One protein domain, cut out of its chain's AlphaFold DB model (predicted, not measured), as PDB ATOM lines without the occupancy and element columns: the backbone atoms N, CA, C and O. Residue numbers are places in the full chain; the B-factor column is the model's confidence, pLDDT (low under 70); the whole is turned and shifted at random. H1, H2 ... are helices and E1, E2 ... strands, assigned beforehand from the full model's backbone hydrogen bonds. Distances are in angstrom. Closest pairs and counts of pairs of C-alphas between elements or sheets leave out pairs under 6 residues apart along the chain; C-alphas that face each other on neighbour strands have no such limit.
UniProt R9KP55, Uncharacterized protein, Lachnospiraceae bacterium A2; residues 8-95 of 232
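Overview. This is residues 8 to 95 of the 232 residues of an uncharacterized protein of Lachnospiraceae bacterium A2 (UniProt R9KP55). Four helices run up and down side by side in a bundle, H2 and H3 lying between H1 and H4, and a small two-stranded hairpin, E1 and E2, sits beyond H1, with residues 10 to 15 sticking out free. The printed part has 88 residues, with two named strands and then four named helices, in the order E1, E2, H1, H2, H3, H4. The sheet has the order E1 - E2 and is antiparallel; the class is mostly helix. The whole is compact, with a radius of gyration of the C-alphas of 13.5 A, and spans 42 by 33 by 19 A.

Arrangement. E1, residues 8 to 10, and E2, residues 15 to 18, form an antiparallel hairpin at 165 degrees, with N 8 and O 17 at 2.8 A and N 10 and O 15 at 2.9 A, within hydrogen-bond range. H1 is residues 24 to 35; the closest C-alphas of E1 and H1, those of Glu 8 and Gly 30, are 7.8 A apart. H2, residues 44 to 57, forms a helical hairpin with H1: they touch, closest at the C-alphas of Ala 25 and Val 51, 5.0 A, at a steep tilt of 44 degrees, opposite ways. H3, residues 60 to 76, touches H1 at the C-alphas of Ile 31 and Gly 64, 6.5 A, the same way at a shallow tilt of 32 degrees, only just short of steep. H2 and H3 form a helical hairpin at a shallow tilt of 23 degrees, but touch with residues 50 to 54 and 60 to 67 alone; their closest C-alphas are those of Ala 54 and Thr 63, 5.6 A. H4, residues 80 to 93, forms a helical hairpin with H3 at a shallow tilt of 29 degrees, closest at the C-alphas of Ile 70 and Ala 81, 4.5 A. H4 touches H2 at the C-alphas of Tyr 53 and Ile 92, 6.7 A, the same way at a steep tilt of 41 degrees. H1 and H4 are apart. In H1, H2, H3 and H4 every O i to N i+4 pair is within hydrogen-bond range.

Along the chain. E1 begins at C-alpha 8, (19.267, -9.725, 184.889), and is 6.4 A long; E2 is 10.1 A. H1 begins at C-alpha 24, (13.090, -17.838, 176.624), and is 16.7 A long. H2 is 19.8 A, H3 24.3 A and H4 19.7 A, ending at C-alpha 93, (2.201, -32.226, 172.914).

Size, cuts and confidence. The two C-alphas farthest apart, those of Lys 14 and Gln 79, are 42.0 A apart. The printed part has no cut. The link from H1 to H2 is short, with 8 residues; the other links are tight. The mean pLDDT of the printed part is 85.2, and residues 8 to 21 and residue 77 are under 70.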
ATOM      1  N   GLU A   8      18.255  -8.780 184.420       56.19
ATOM      2  CA  GLU A   8      19.267  -9.725 184.889       56.19
ATOM      3  C   GLU A   8      20.547  -8.939 185.209       56.19
ATOM      4  O   GLU A   8      21.056  -8.186 184.372       56.19
ATOM      5  N   ILE A   9      21.050  -9.082 186.438       57.88
ATOM      6  CA  ILE A   9      22.292  -8.444 186.889       57.88
ATOM      7  C   ILE A   9      23.377  -9.516 186.947       57.88
ATOM      8  O   ILE A   9      23.415 -10.322 187.879       57.88
ATOM      9  N   ASP A  10      24.298  -9.497 185.985       59.22
ATOM     10  CA  ASP A  10      25.503 -10.321 186.047       59.22
ATOM     11  C   ASP A  10      26.514  -9.629 186.974       59.22
ATOM     12  O   ASP A  10      27.201  -8.681 186.596       59.22
ATOM     13  N   LEU A  11      26.599 -10.091 188.223       59.75
ATOM     14  CA  LEU A  11      27.509  -9.550 189.241       59.75
ATOM     15  C   LEU A  11      28.994  -9.814 188.924       59.75
ATOM     16  O   LEU A  11      29.864  -9.118 189.454       59.75
ATOM     17  N   VAL A  12      29.289 -10.795 188.065       60.09
ATOM     18  CA  VAL A  12      30.652 -11.165 187.657       60.09
ATOM     19  C   VAL A  12      31.124 -10.260 186.524       60.09
ATOM     20  O   VAL A  12      32.239  -9.738 186.577       60.09
ATOM     21  N   LYS A  13      30.266 -10.021 185.528       63.81
ATOM     22  CA  LYS A  13      30.555  -9.126 184.395       63.81
ATOM     23  C   LYS A  13      30.204  -7.662 184.663       63.81
ATOM     24  O   LYS A  13      30.669  -6.791 183.937       63.81
ATOM     25  N   LYS A  14      29.456  -7.382 185.735       61.44
ATOM     26  CA  LYS A  14      28.880  -6.067 186.075       61.44
ATOM     27  C   LYS A  14      27.996  -5.506 184.959       61.44
ATOM     28  O   LYS A  14      28.022  -4.305 184.694       61.44
ATOM     29  N   GLU A  15      27.219  -6.372 184.318       56.50
ATOM     30  CA  GLU A  15      26.301  -6.003 183.239       56.50
ATOM     31  C   GLU A  15      24.847  -6.122 183.702       56.50
ATOM     32  O   GLU A  15      24.508  -6.970 184.526       56.50
ATOM     33  N   ILE A  16      24.001  -5.235 183.178       56.16
ATOM     34  CA  ILE A  16      22.563  -5.199 183.437       56.16
ATOM     35  C   ILE A  16      21.876  -5.430 182.094       56.16
ATOM     36  O   ILE A  16      22.014  -4.603 181.190       56.16
ATOM     37  N   THR A  17      21.144  -6.533 181.962       61.56
ATOM     38  CA  THR A  17      20.454  -6.903 180.717       61.56
ATOM     39  C   THR A  17      18.954  -6.939 180.953       61.56
ATOM     40  O   THR A  17      18.500  -7.501 181.944       61.56
ATOM     41  N   MET A  18      18.171  -6.334 180.058       60.81
ATOM     42  CA  MET A  18      16.708  -6.455 180.092       60.81
ATOM     43  C   MET A  18      16.325  -7.924 179.893       60.81
ATOM     44  O   MET A  18      16.803  -8.541 178.941       60.81
ATOM     45  N   MET A  19      15.451  -8.477 180.739       60.41
ATOM     46  CA  MET A  19      15.036  -9.881 180.617       60.41
ATOM     47  C   MET A  19      14.408 -10.177 179.252       60.41
ATOM     48  O   MET A  19      14.673 -11.229 178.686       60.41
ATOM     49  N   SER A  20      13.701  -9.212 178.656       58.78
ATOM     50  CA  SER A  20      13.127  -9.324 177.307       58.78
ATOM     51  C   SER A  20      14.153  -9.555 176.189       58.78
ATOM     52  O   SER A  20      13.764  -9.878 175.075       58.78
ATOM     53  N   HIS A  21      15.450  -9.346 176.441       66.31
ATOM     54  CA  HIS A  21      16.526  -9.586 175.471       66.31
ATOM     55  C   HIS A  21      17.236 -10.931 175.699       66.31
ATOM     56  O   HIS A  21      18.222 -11.232 175.024       66.31
ATOM     57  N   LEU A  22      16.787 -11.722 176.675       76.94
ATOM     58  CA  LEU A  22      17.340 -13.035 176.976       76.94
ATOM     59  C   LEU A  22      16.580 -14.124 176.218       76.94
ATOM     60  O   LEU A  22      15.410 -13.968 175.885       76.94
ATOM     61  N   SER A  23      17.229 -15.269 176.009       85.00
ATOM     62  CA  SER A  23      16.553 -16.471 175.510       85.00
ATOM     63  C   SER A  23      15.359 -16.838 176.410       85.00
ATOM     64  O   SER A  23      15.498 -16.714 177.633       85.00
ATOM     65  N   PRO A  24      14.261 -17.387 175.869       87.75
ATOM     66  CA  PRO A  24      13.090 -17.838 176.624       87.75
ATOM     67  C   PRO A  24      13.415 -18.683 177.855       87.75
ATOM     68  O   PRO A  24      12.840 -18.473 178.916       87.75
ATOM     69  N   ALA A  25      14.409 -19.571 177.754       87.81
ATOM     70  CA  ALA A  25      14.853 -20.395 178.876       87.81
ATOM     71  C   ALA A  25      15.338 -19.558 180.074       87.81
ATOM     72  O   ALA A  25      14.921 -19.779 181.205       87.81
ATOM     73  N   LYS A  26      16.158 -18.534 179.820       87.50
ATOM     74  CA  LYS A  26      16.643 -17.613 180.858       87.50
ATOM     75  C   LYS A  26      15.537 -16.730 181.425       87.50
ATOM     76  O   LYS A  26      15.546 -16.420 182.613       87.50
ATOM     77  N   GLN A  27      14.589 -16.315 180.586       88.06
ATOM     78  CA  GLN A  27      13.424 -15.563 181.051       88.06
ATOM     79  C   GLN A  27      12.574 -16.421 181.997       88.06
ATOM     80  O   GLN A  27      12.240 -15.975 183.094       88.06
ATOM     81  N   ALA A  28      12.322 -17.679 181.628       91.75
ATOM     82  CA  ALA A  28      11.640 -18.655 182.471       91.75
ATOM     83  C   ALA A  28      12.384 -18.915 183.790       91.75
ATOM     84  O   ALA A  28      11.769 -18.877 184.855       91.75
ATOM     85  N   GLU A  29      13.708 -19.086 183.761       90.56
ATOM     86  CA  GLU A  29      14.528 -19.181 184.978       90.56
ATOM     87  C   GLU A  29      14.393 -17.932 185.863       90.56
ATOM     88  O   GLU A  29      14.279 -18.042 187.084       90.56
ATOM     89  N   GLY A  30      14.356 -16.737 185.267       87.94
ATOM     90  CA  GLY A  30      14.119 -15.481 185.980       87.94
ATOM     91  C   GLY A  30      12.759 -15.435 186.686       87.94
ATOM     92  O   GLY A  30      12.679 -14.997 187.838       87.94
ATOM     93  N   ILE A  31      11.703 -15.923 186.026       90.19
ATOM     94  CA  ILE A  31      10.352 -16.054 186.598       90.19
ATOM     95  C   ILE A  31      10.369 -17.030 187.780       90.19
ATOM     96  O   ILE A  31       9.929 -16.684 188.878       90.19
ATOM     97  N   ILE A  32      10.940 -18.220 187.583       91.31
ATOM     98  CA  ILE A  32      11.051 -19.265 188.608       91.31
ATOM     99  C   ILE A  32      11.795 -18.737 189.844       91.31
ATOM    100  O   ILE A  32      11.283 -18.810 190.962       91.31
ATOM    101  N   ASN A  33      12.974 -18.137 189.646       90.00
ATOM    102  CA  ASN A  33      13.810 -17.608 190.726       90.00
ATOM    103  C   ASN A  33      13.104 -16.510 191.535       90.00
ATOM    104  O   ASN A  33      13.322 -16.386 192.740       90.00
ATOM    105  N   ARG A  34      12.257 -15.702 190.887       87.81
ATOM    106  CA  ARG A  34      11.456 -14.675 191.563       87.81
ATOM    107  C   ARG A  34      10.393 -15.291 192.454       87.81
ATOM    108  O   ARG A  34      10.257 -14.865 193.600       87.81
ATOM    109  N   LEU A  35       9.634 -16.248 191.929       89.00
ATOM    110  CA  LEU A  35       8.558 -16.897 192.677       89.00
ATOM    111  C   LEU A  35       9.117 -17.624 193.900       89.00
ATOM    112  O   LEU A  35       8.578 -17.508 194.997       89.00
ATOM    113  N   GLU A  36      10.276 -18.257 193.753       88.44
ATOM    114  CA  GLU A  36      10.917 -18.989 194.841       88.44
ATOM    115  C   GLU A  36      11.854 -18.172 195.723       88.44
ATOM    116  O   GLU A  36      12.493 -18.729 196.619       88.44
ATOM    117  N   PHE A  37      11.925 -16.854 195.526       83.00
ATOM    118  CA  PHE A  37      12.827 -15.993 196.286       83.00
ATOM    119  C   PHE A  37      12.673 -16.180 197.806       83.00
ATOM    120  O   PHE A  37      13.652 -16.136 198.550       83.00
ATOM    121  N   ALA A  38      11.439 -16.400 198.269       75.69
ATOM    122  CA  ALA A  38      11.138 -16.626 199.679       75.69
ATOM    123  C   ALA A  38      11.142 -18.110 200.087       75.69
ATOM    124  O   ALA A  38      11.398 -18.419 201.253       75.69
ATOM    125  N   LYS A  39      10.815 -19.024 199.166       79.94
ATOM    126  CA  LYS A  39      10.648 -20.453 199.446       79.94
ATOM    127  C   LYS A  39      10.769 -21.264 198.157       79.94
ATOM    128  O   LYS A  39      10.046 -21.002 197.203       79.94
ATOM    129  N   THR A  40      11.592 -22.308 198.178       84.69
ATOM    130  CA  THR A  40      11.609 -23.330 197.124       84.69
ATOM    131  C   THR A  40      10.272 -24.072 197.094       84.69
ATOM    132  O   THR A  40       9.832 -24.596 198.124       84.69
ATOM    133  N   ALA A  41       9.632 -24.092 195.933       83.56
ATOM    134  CA  ALA A  41       8.308 -24.662 195.716       83.56
ATOM    135  C   ALA A  41       8.282 -25.613 194.514       83.56
ATOM    136  O   ALA A  41       7.607 -26.630 194.592       83.56
ATOM    137  N   PHE A  42       9.049 -25.331 193.457       90.44
ATOM    138  CA  PHE A  42       9.083 -26.164 192.261       90.44
ATOM    139  C   PHE A  42      10.031 -27.348 192.428       90.44
ATOM    140  O   PHE A  42      11.194 -27.198 192.831       90.44
ATOM    141  N   SER A  43       9.546 -28.514 192.021       91.50
ATOM    142  CA  SER A  43      10.363 -29.676 191.686       91.50
ATOM    143  C   SER A  43      11.208 -29.427 190.431       91.50
ATOM    144  O   SER A  43      10.938 -28.527 189.633       91.50
ATOM    145  N   ASP A  44      12.244 -30.244 190.235       92.69
ATOM    146  CA  ASP A  44      13.098 -30.157 189.044       92.69
ATOM    147  C   ASP A  44      12.301 -30.394 187.750       92.69
ATOM    148  O   ASP A  44      12.534 -29.721 186.745       92.69
ATOM    149  N   ASP A  45      11.315 -31.295 187.786       93.94
ATOM    150  CA  ASP A  45      10.448 -31.592 186.642       93.94
ATOM    151  C   ASP A  45       9.566 -30.392 186.270       93.94
ATOM    152  O   ASP A  45       9.435 -30.067 185.091       93.94
ATOM    153  N   GLU A  46       9.020 -29.672 187.254       94.38
ATOM    154  CA  GLU A  46       8.218 -28.464 187.011       94.38
ATOM    155  C   GLU A  46       9.059 -27.318 186.456       94.38
ATOM    156  O   GLU A  46       8.621 -26.625 185.539       94.38
ATOM    157  N   ARG A  47      10.292 -27.134 186.947       95.00
ATOM    158  CA  ARG A  47      11.215 -26.145 186.366       95.00
ATOM    159  C   ARG A  47      11.505 -26.460 184.909       95.00
ATOM    160  O   ARG A  47      11.418 -25.573 184.064       95.00
ATOM    161  N   ASN A  48      11.838 -27.720 184.626       95.50
ATOM    162  CA  ASN A  48      12.121 -28.177 183.273       95.50
ATOM    163  C   ASN A  48      10.900 -27.993 182.370       95.50
ATOM    164  O   ASN A  48      11.054 -27.538 181.238       95.50
ATOM    165  N   LEU A  49       9.694 -28.278 182.872       96.19
ATOM    166  CA  LEU A  49       8.451 -28.036 182.148       96.19
ATOM    167  C   LEU A  49       8.255 -26.553 181.843       96.19
ATOM    168  O   LEU A  49       8.009 -26.220 180.693       96.19
ATOM    169  N   ILE A  50       8.383 -25.664 182.833       95.88
ATOM    170  CA  ILE A  50       8.207 -24.215 182.646       95.88
ATOM    171  C   ILE A  50       9.220 -23.681 181.624       95.88
ATOM    172  O   ILE A  50       8.847 -22.945 180.712       95.88
ATOM    173  N   VAL A  51      10.490 -24.088 181.723       95.38
ATOM    174  CA  VAL A  51      11.548 -23.702 180.773       95.38
ATOM    175  C   VAL A  51      11.257 -24.232 179.367       95.38
ATOM    176  O   VAL A  51      11.357 -23.484 178.392       95.38
ATOM    177  N   ASN A  52      10.871 -25.504 179.245       95.50
ATOM    178  CA  ASN A  52      10.528 -26.113 177.962       95.50
ATOM    179  C   ASN A  52       9.283 -25.462 177.347       95.50
ATOM    180  O   ASN A  52       9.261 -25.189 176.153       95.50
ATOM    181  N   TYR A  53       8.273 -25.150 178.157       96.12
ATOM    182  CA  TYR A  53       7.067 -24.443 177.738       96.12
ATOM    183  C   TYR A  53       7.407 -23.063 177.162       96.12
ATOM    184  O   TYR A  53       6.969 -22.730 176.060       96.12
ATOM    185  N   ALA A  54       8.285 -22.317 177.841       94.75
ATOM    186  CA  ALA A  54       8.822 -21.045 177.357       94.75
ATOM    187  C   ALA A  54       9.512 -21.195 175.997       94.75
ATOM    188  O   ALA A  54       9.286 -20.400 175.092       94.75
ATOM    189  N   PHE A  55      10.343 -22.223 175.840       92.94
ATOM    190  CA  PHE A  55      11.085 -22.475 174.607       92.94
ATOM    191  C   PHE A  55      10.167 -22.903 173.449       92.94
ATOM    192  O   PHE A  55      10.295 -22.428 172.320       92.94
ATOM    193  N   LYS A  56       9.205 -23.788 173.726       95.06
ATOM    194  CA  LYS A  56       8.309 -24.360 172.719       95.06
ATOM    195  C   LYS A  56       7.235 -23.391 172.258       95.06
ATOM    196  O   LYS A  56       6.987 -23.313 171.054       95.06
ATOM    197  N   LEU A  57       6.619 -22.654 173.180       93.81
ATOM    198  CA  LEU A  57       5.547 -21.721 172.843       93.81
ATOM    199  C   LEU A  57       6.029 -20.295 172.600       93.81
ATOM    200  O   LEU A  57       5.331 -19.542 171.928       93.81
ATOM    201  N   ASN A  58       7.207 -19.941 173.119       93.06
ATOM    202  CA  ASN A  58       7.773 -18.600 173.009       93.06
ATOM    203  C   ASN A  58       6.793 -17.493 173.445       93.06
ATOM    204  O   ASN A  58       6.736 -16.410 172.873       93.06
ATOM    205  N   ASP A  59       5.989 -17.800 174.464       91.75
ATOM    206  CA  ASP A  59       4.963 -16.926 175.021       91.75
ATOM    207  C   ASP A  59       5.273 -16.716 176.505       91.75
ATOM    208  O   ASP A  59       4.998 -17.569 177.357       91.75
ATOM    209  N   MET A  60       5.935 -15.598 176.808       88.88
ATOM    210  CA  MET A  60       6.395 -15.302 178.167       88.88
ATOM    211  C   MET A  60       5.250 -14.937 179.111       88.88
ATOM    212  O   MET A  60       5.372 -15.166 180.312       88.88
ATOM    213  N   GLU A  61       4.139 -14.410 178.588       90.06
ATOM    214  CA  GLU A  61       2.953 -14.113 179.392       90.06
ATOM    215  C   GLU A  61       2.355 -15.421 179.910       90.06
ATOM    216  O   GLU A  61       2.288 -15.631 181.122       90.06
ATOM    217  N   LYS A  62       2.067 -16.364 179.007       93.44
ATOM    218  CA  LYS A  62       1.573 -17.690 179.396       93.44
ATOM    219  C   LYS A  62       2.561 -18.477 180.250       93.44
ATOM    220  O   LYS A  62       2.147 -19.218 181.137       93.44
ATOM    221  N   THR A  63       3.861 -18.354 179.981       94.38
ATOM    222  CA  THR A  63       4.892 -19.023 180.791       94.38
ATOM    223  C   THR A  63       4.877 -18.500 182.228       94.38
ATOM    224  O   THR A  63       4.964 -19.288 183.171       94.38
ATOM    225  N   GLY A  64       4.723 -17.184 182.407       92.50
ATOM    226  CA  GLY A  64       4.552 -16.563 183.719       92.50
ATOM    227  C   GLY A  64       3.298 -17.057 184.434       92.50
ATOM    228  O   GLY A  64       3.387 -17.497 185.578       92.50
ATOM    229  N   GLU A  65       2.156 -17.066 183.742       93.69
ATOM    230  CA  GLU A  65       0.886 -17.568 184.283       93.69
ATOM    231  C   GLU A  65       0.974 -19.040 184.716       93.69
ATOM    232  O   GLU A  65       0.478 -19.402 185.784       93.69
ATOM    233  N   LEU A  66       1.637 -19.889 183.923       95.06
ATOM    234  CA  LEU A  66       1.876 -21.293 184.261       95.06
ATOM    235  C   LEU A  66       2.706 -21.425 185.543       95.06
ATOM    236  O   LEU A  66       2.323 -22.162 186.453       95.06
ATOM    237  N   ALA A  67       3.825 -20.703 185.623       93.88
ATOM    238  CA  ALA A  67       4.713 -20.743 186.779       93.88
ATOM    239  C   ALA A  67       4.009 -20.241 188.050       93.88
ATOM    240  O   ALA A  67       4.099 -20.878 189.100       93.88
ATOM    241  N   GLU A  68       3.260 -19.140 187.957       92.19
ATOM    242  CA  GLU A  68       2.461 -18.611 189.065       92.19
ATOM    243  C   GLU A  68       1.393 -19.610 189.517       92.19
ATOM    244  O   GLU A  68       1.273 -19.880 190.714       92.19
ATOM    245  N   ARG A  69       0.648 -20.201 188.575       92.00
ATOM    246  CA  ARG A  69      -0.399 -21.185 188.882       92.00
ATOM    247  C   ARG A  69       0.169 -22.398 189.614       92.00
ATOM    248  O   ARG A  69      -0.393 -22.788 190.633       92.00
ATOM    249  N   ILE A  70       1.280 -22.963 189.141       92.25
ATOM    250  CA  ILE A  70       1.945 -24.089 189.817       92.25
ATOM    251  C   ILE A  70       2.404 -23.666 191.223       92.25
ATOM    252  O   ILE A  70       2.106 -24.355 192.196       92.25
ATOM    253  N   TYR A  71       3.058 -22.506 191.352       91.12
ATOM    254  CA  TYR A  71       3.586 -22.017 192.630       91.12
ATOM    255  C   TYR A  71       2.504 -21.842 193.707       91.12
ATOM    256  O   TYR A  71       2.679 -22.274 194.849       91.12
ATOM    257  N   TYR A  72       1.385 -21.196 193.363       88.75
ATOM    258  CA  TYR A  72       0.312 -20.936 194.322       88.75
ATOM    259  C   TYR A  72      -0.466 -22.204 194.685       88.75
ATOM    260  O   TYR A  72      -0.758 -22.409 195.862       88.75
ATOM    261  N   GLU A  73      -0.745 -23.084 193.723       88.00
ATOM    262  CA  GLU A  73      -1.456 -24.340 193.994       88.00
ATOM    263  C   GLU A  73      -0.619 -25.306 194.851       88.00
ATOM    264  O   GLU A  73      -1.174 -26.004 195.704       88.00
ATOM    265  N   GLU A  74       0.714 -25.297 194.708       83.44
ATOM    266  CA  GLU A  74       1.601 -26.047 195.608       83.44
ATOM    267  C   GLU A  74       1.635 -25.468 197.026       83.44
ATOM    268  O   GLU A  74       1.670 -26.199 198.020       83.44
ATOM    269  N   ALA A  75       1.573 -24.141 197.164       77.56
ATOM    270  CA  ALA A  75       1.474 -23.516 198.479       77.56
ATOM    271  C   ALA A  75       0.165 -23.881 199.207       77.56
ATOM    272  O   ALA A  75       0.161 -23.971 200.439       77.56
ATOM    273  N   GLU A  76      -0.918 -24.112 198.462       79.31
ATOM    274  CA  GLU A  76      -2.225 -24.520 198.988       79.31
ATOM    275  C   GLU A  76      -2.357 -26.042 199.204       79.31
ATOM    276  O   GLU A  76      -3.250 -26.479 199.934       79.31
ATOM    277  N   GLY A  77      -1.447 -26.852 198.645       68.38
ATOM    278  CA  GLY A  77      -1.415 -28.310 198.815       68.38
ATOM    279  C   GLY A  77      -2.550 -29.047 198.094       68.38
ATOM    280  O   GLY A  77      -3.009 -30.093 198.563       68.38
ATOM    281  N   ASN A  78      -3.042 -28.484 196.988       71.56
ATOM    282  CA  ASN A  78      -4.137 -29.029 196.188       71.56
ATOM    283  C   ASN A  78      -3.619 -29.753 194.928       71.56
ATOM    284  O   ASN A  78      -2.470 -29.604 194.527       71.56
ATOM    285  N   GLN A  79      -4.481 -30.509 194.236       79.69
ATOM    286  CA  GLN A  79      -4.148 -31.127 192.941       79.69
ATOM    287  C   GLN A  79      -4.058 -30.121 191.775       79.69
ATOM    288  O   GLN A  79      -3.873 -30.530 190.628       79.69
ATOM    289  N   GLY A  80      -4.204 -28.817 192.032       85.94
ATOM    290  CA  GLY A  80      -4.196 -27.790 190.991       85.94
ATOM    291  C   GLY A  80      -2.847 -27.637 190.291       85.94
ATOM    292  O   GLY A  80      -2.833 -27.419 189.079       85.94
ATOM    293  N   ALA A  81      -1.734 -27.845 191.005       87.50
ATOM    294  CA  ALA A  81      -0.392 -27.835 190.423       87.50
ATOM    295  C   ALA A  81      -0.217 -28.990 189.427       87.50
ATOM    296  O   ALA A  81       0.134 -28.769 188.269       87.50
ATOM    297  N   ALA A  82      -0.601 -30.206 189.829       89.19
ATOM    298  CA  ALA A  82      -0.586 -31.375 188.951       89.19
ATOM    299  C   ALA A  82      -1.470 -31.184 187.705       89.19
ATOM    300  O   ALA A  82      -1.084 -31.586 186.609       89.19
ATOM    301  N   LEU A  83      -2.637 -30.543 187.845       91.50
ATOM    302  CA  LEU A  83      -3.492 -30.228 186.700       91.50
ATOM    303  C   LEU A  83      -2.842 -29.199 185.764       91.50
ATOM    304  O   LEU A  83      -2.872 -29.392 184.556       91.50
ATOM    305  N   ALA A  84      -2.218 -28.145 186.301       92.75
ATOM    306  CA  ALA A  84      -1.507 -27.148 185.498       92.75
ATOM    307  C   ALA A  84      -0.333 -27.764 184.716       92.75
ATOM    308  O   ALA A  84      -0.134 -27.441 183.547       92.75
ATOM    309  N   VAL A  85       0.395 -28.696 185.337       94.06
ATOM    310  CA  VAL A  85       1.454 -29.485 184.692       94.06
ATOM    311  C   VAL A  85       0.901 -30.304 183.521       94.06
ATOM    312  O   VAL A  85       1.462 -30.272 182.427       94.06
ATOM    313  N   ILE A  86      -0.223 -31.002 183.723       93.88
ATOM    314  CA  ILE A  86      -0.881 -31.797 182.673       93.88
ATOM    315  C   ILE A  86      -1.382 -30.902 181.533       93.88
ATOM    316  O   ILE A  86      -1.171 -31.233 180.365       93.88
ATOM    317  N   ASP A  87      -2.024 -29.778 181.859       95.06
ATOM    318  CA  ASP A  87      -2.538 -28.817 180.879       95.06
ATOM    319  C   ASP A  87      -1.386 -28.283 180.004       95.06
ATOM    320  O   ASP A  87      -1.456 -28.341 178.775       95.06
ATOM    321  N   ALA A  88      -0.283 -27.850 180.624       95.19
ATOM    322  CA  ALA A  88       0.886 -27.329 179.918       95.19
ATOM    323  C   ALA A  88       1.572 -28.385 179.043       95.19
ATOM    324  O   ALA A  88       1.917 -28.103 177.894       95.19
ATOM    325  N   GLN A  89       1.736 -29.611 179.549       95.75
ATOM    326  CA  GLN A  89       2.283 -30.707 178.751       95.75
ATOM    327  C   GLN A  89       1.373 -31.026 177.559       95.75
ATOM    328  O   GLN A  89       1.861 -31.233 176.455       95.75
ATOM    329  N   THR A  90       0.052 -30.971 177.747       95.06
ATOM    330  CA  THR A  90      -0.924 -31.167 176.666       95.06
ATOM    331  C   THR A  90      -0.824 -30.077 175.597       95.06
ATOM    332  O   THR A  90      -1.005 -30.368 174.414       95.06
ATOM    333  N   GLU A  91      -0.541 -28.826 175.975       95.00
ATOM    334  CA  GLU A  91      -0.291 -27.744 175.012       95.00
ATOM    335  C   GLU A  91       1.008 -27.965 174.220       95.00
ATOM    336  O   GLU A  91       1.007 -27.774 173.004       95.00
ATOM    337  N   ILE A  92       2.082 -28.426 174.871       95.38
ATOM    338  CA  ILE A  92       3.345 -28.779 174.199       95.38
ATOM    339  C   ILE A  92       3.134 -29.956 173.240       95.38
ATOM    340  O   ILE A  92       3.506 -29.876 172.071       95.38
ATOM    341  N   ASP A  93       2.484 -31.022 173.703       94.62
ATOM    342  CA  ASP A  93       2.201 -32.226 172.914       94.62
ATOM    343  C   ASP A  93       1.208 -31.950 171.771       94.62
ATOM    344  O   ASP A  93       1.085 -32.735 170.830       94.62
ATOM    345  N   ALA A  94       0.478 -30.833 171.836       93.00
ATOM    346  CA  ALA A  94      -0.401 -30.384 170.767       93.00
ATOM    347  C   ALA A  94       0.340 -29.687 169.619       93.00
ATOM    348  O   ALA A  94      -0.309 -29.388 168.614       93.00
ATOM    349  N   LEU A  95       1.640 -29.406 169.741       95.25
ATOM    350  CA  LEU A  95       2.445 -28.890 168.636       95.25
ATOM    351  C   LEU A  95       2.592 -29.947 167.528       95.25
ATOM    352  O   LEU A  95       2.576 -31.145 167.804       95.25
TER     353      LEU A  95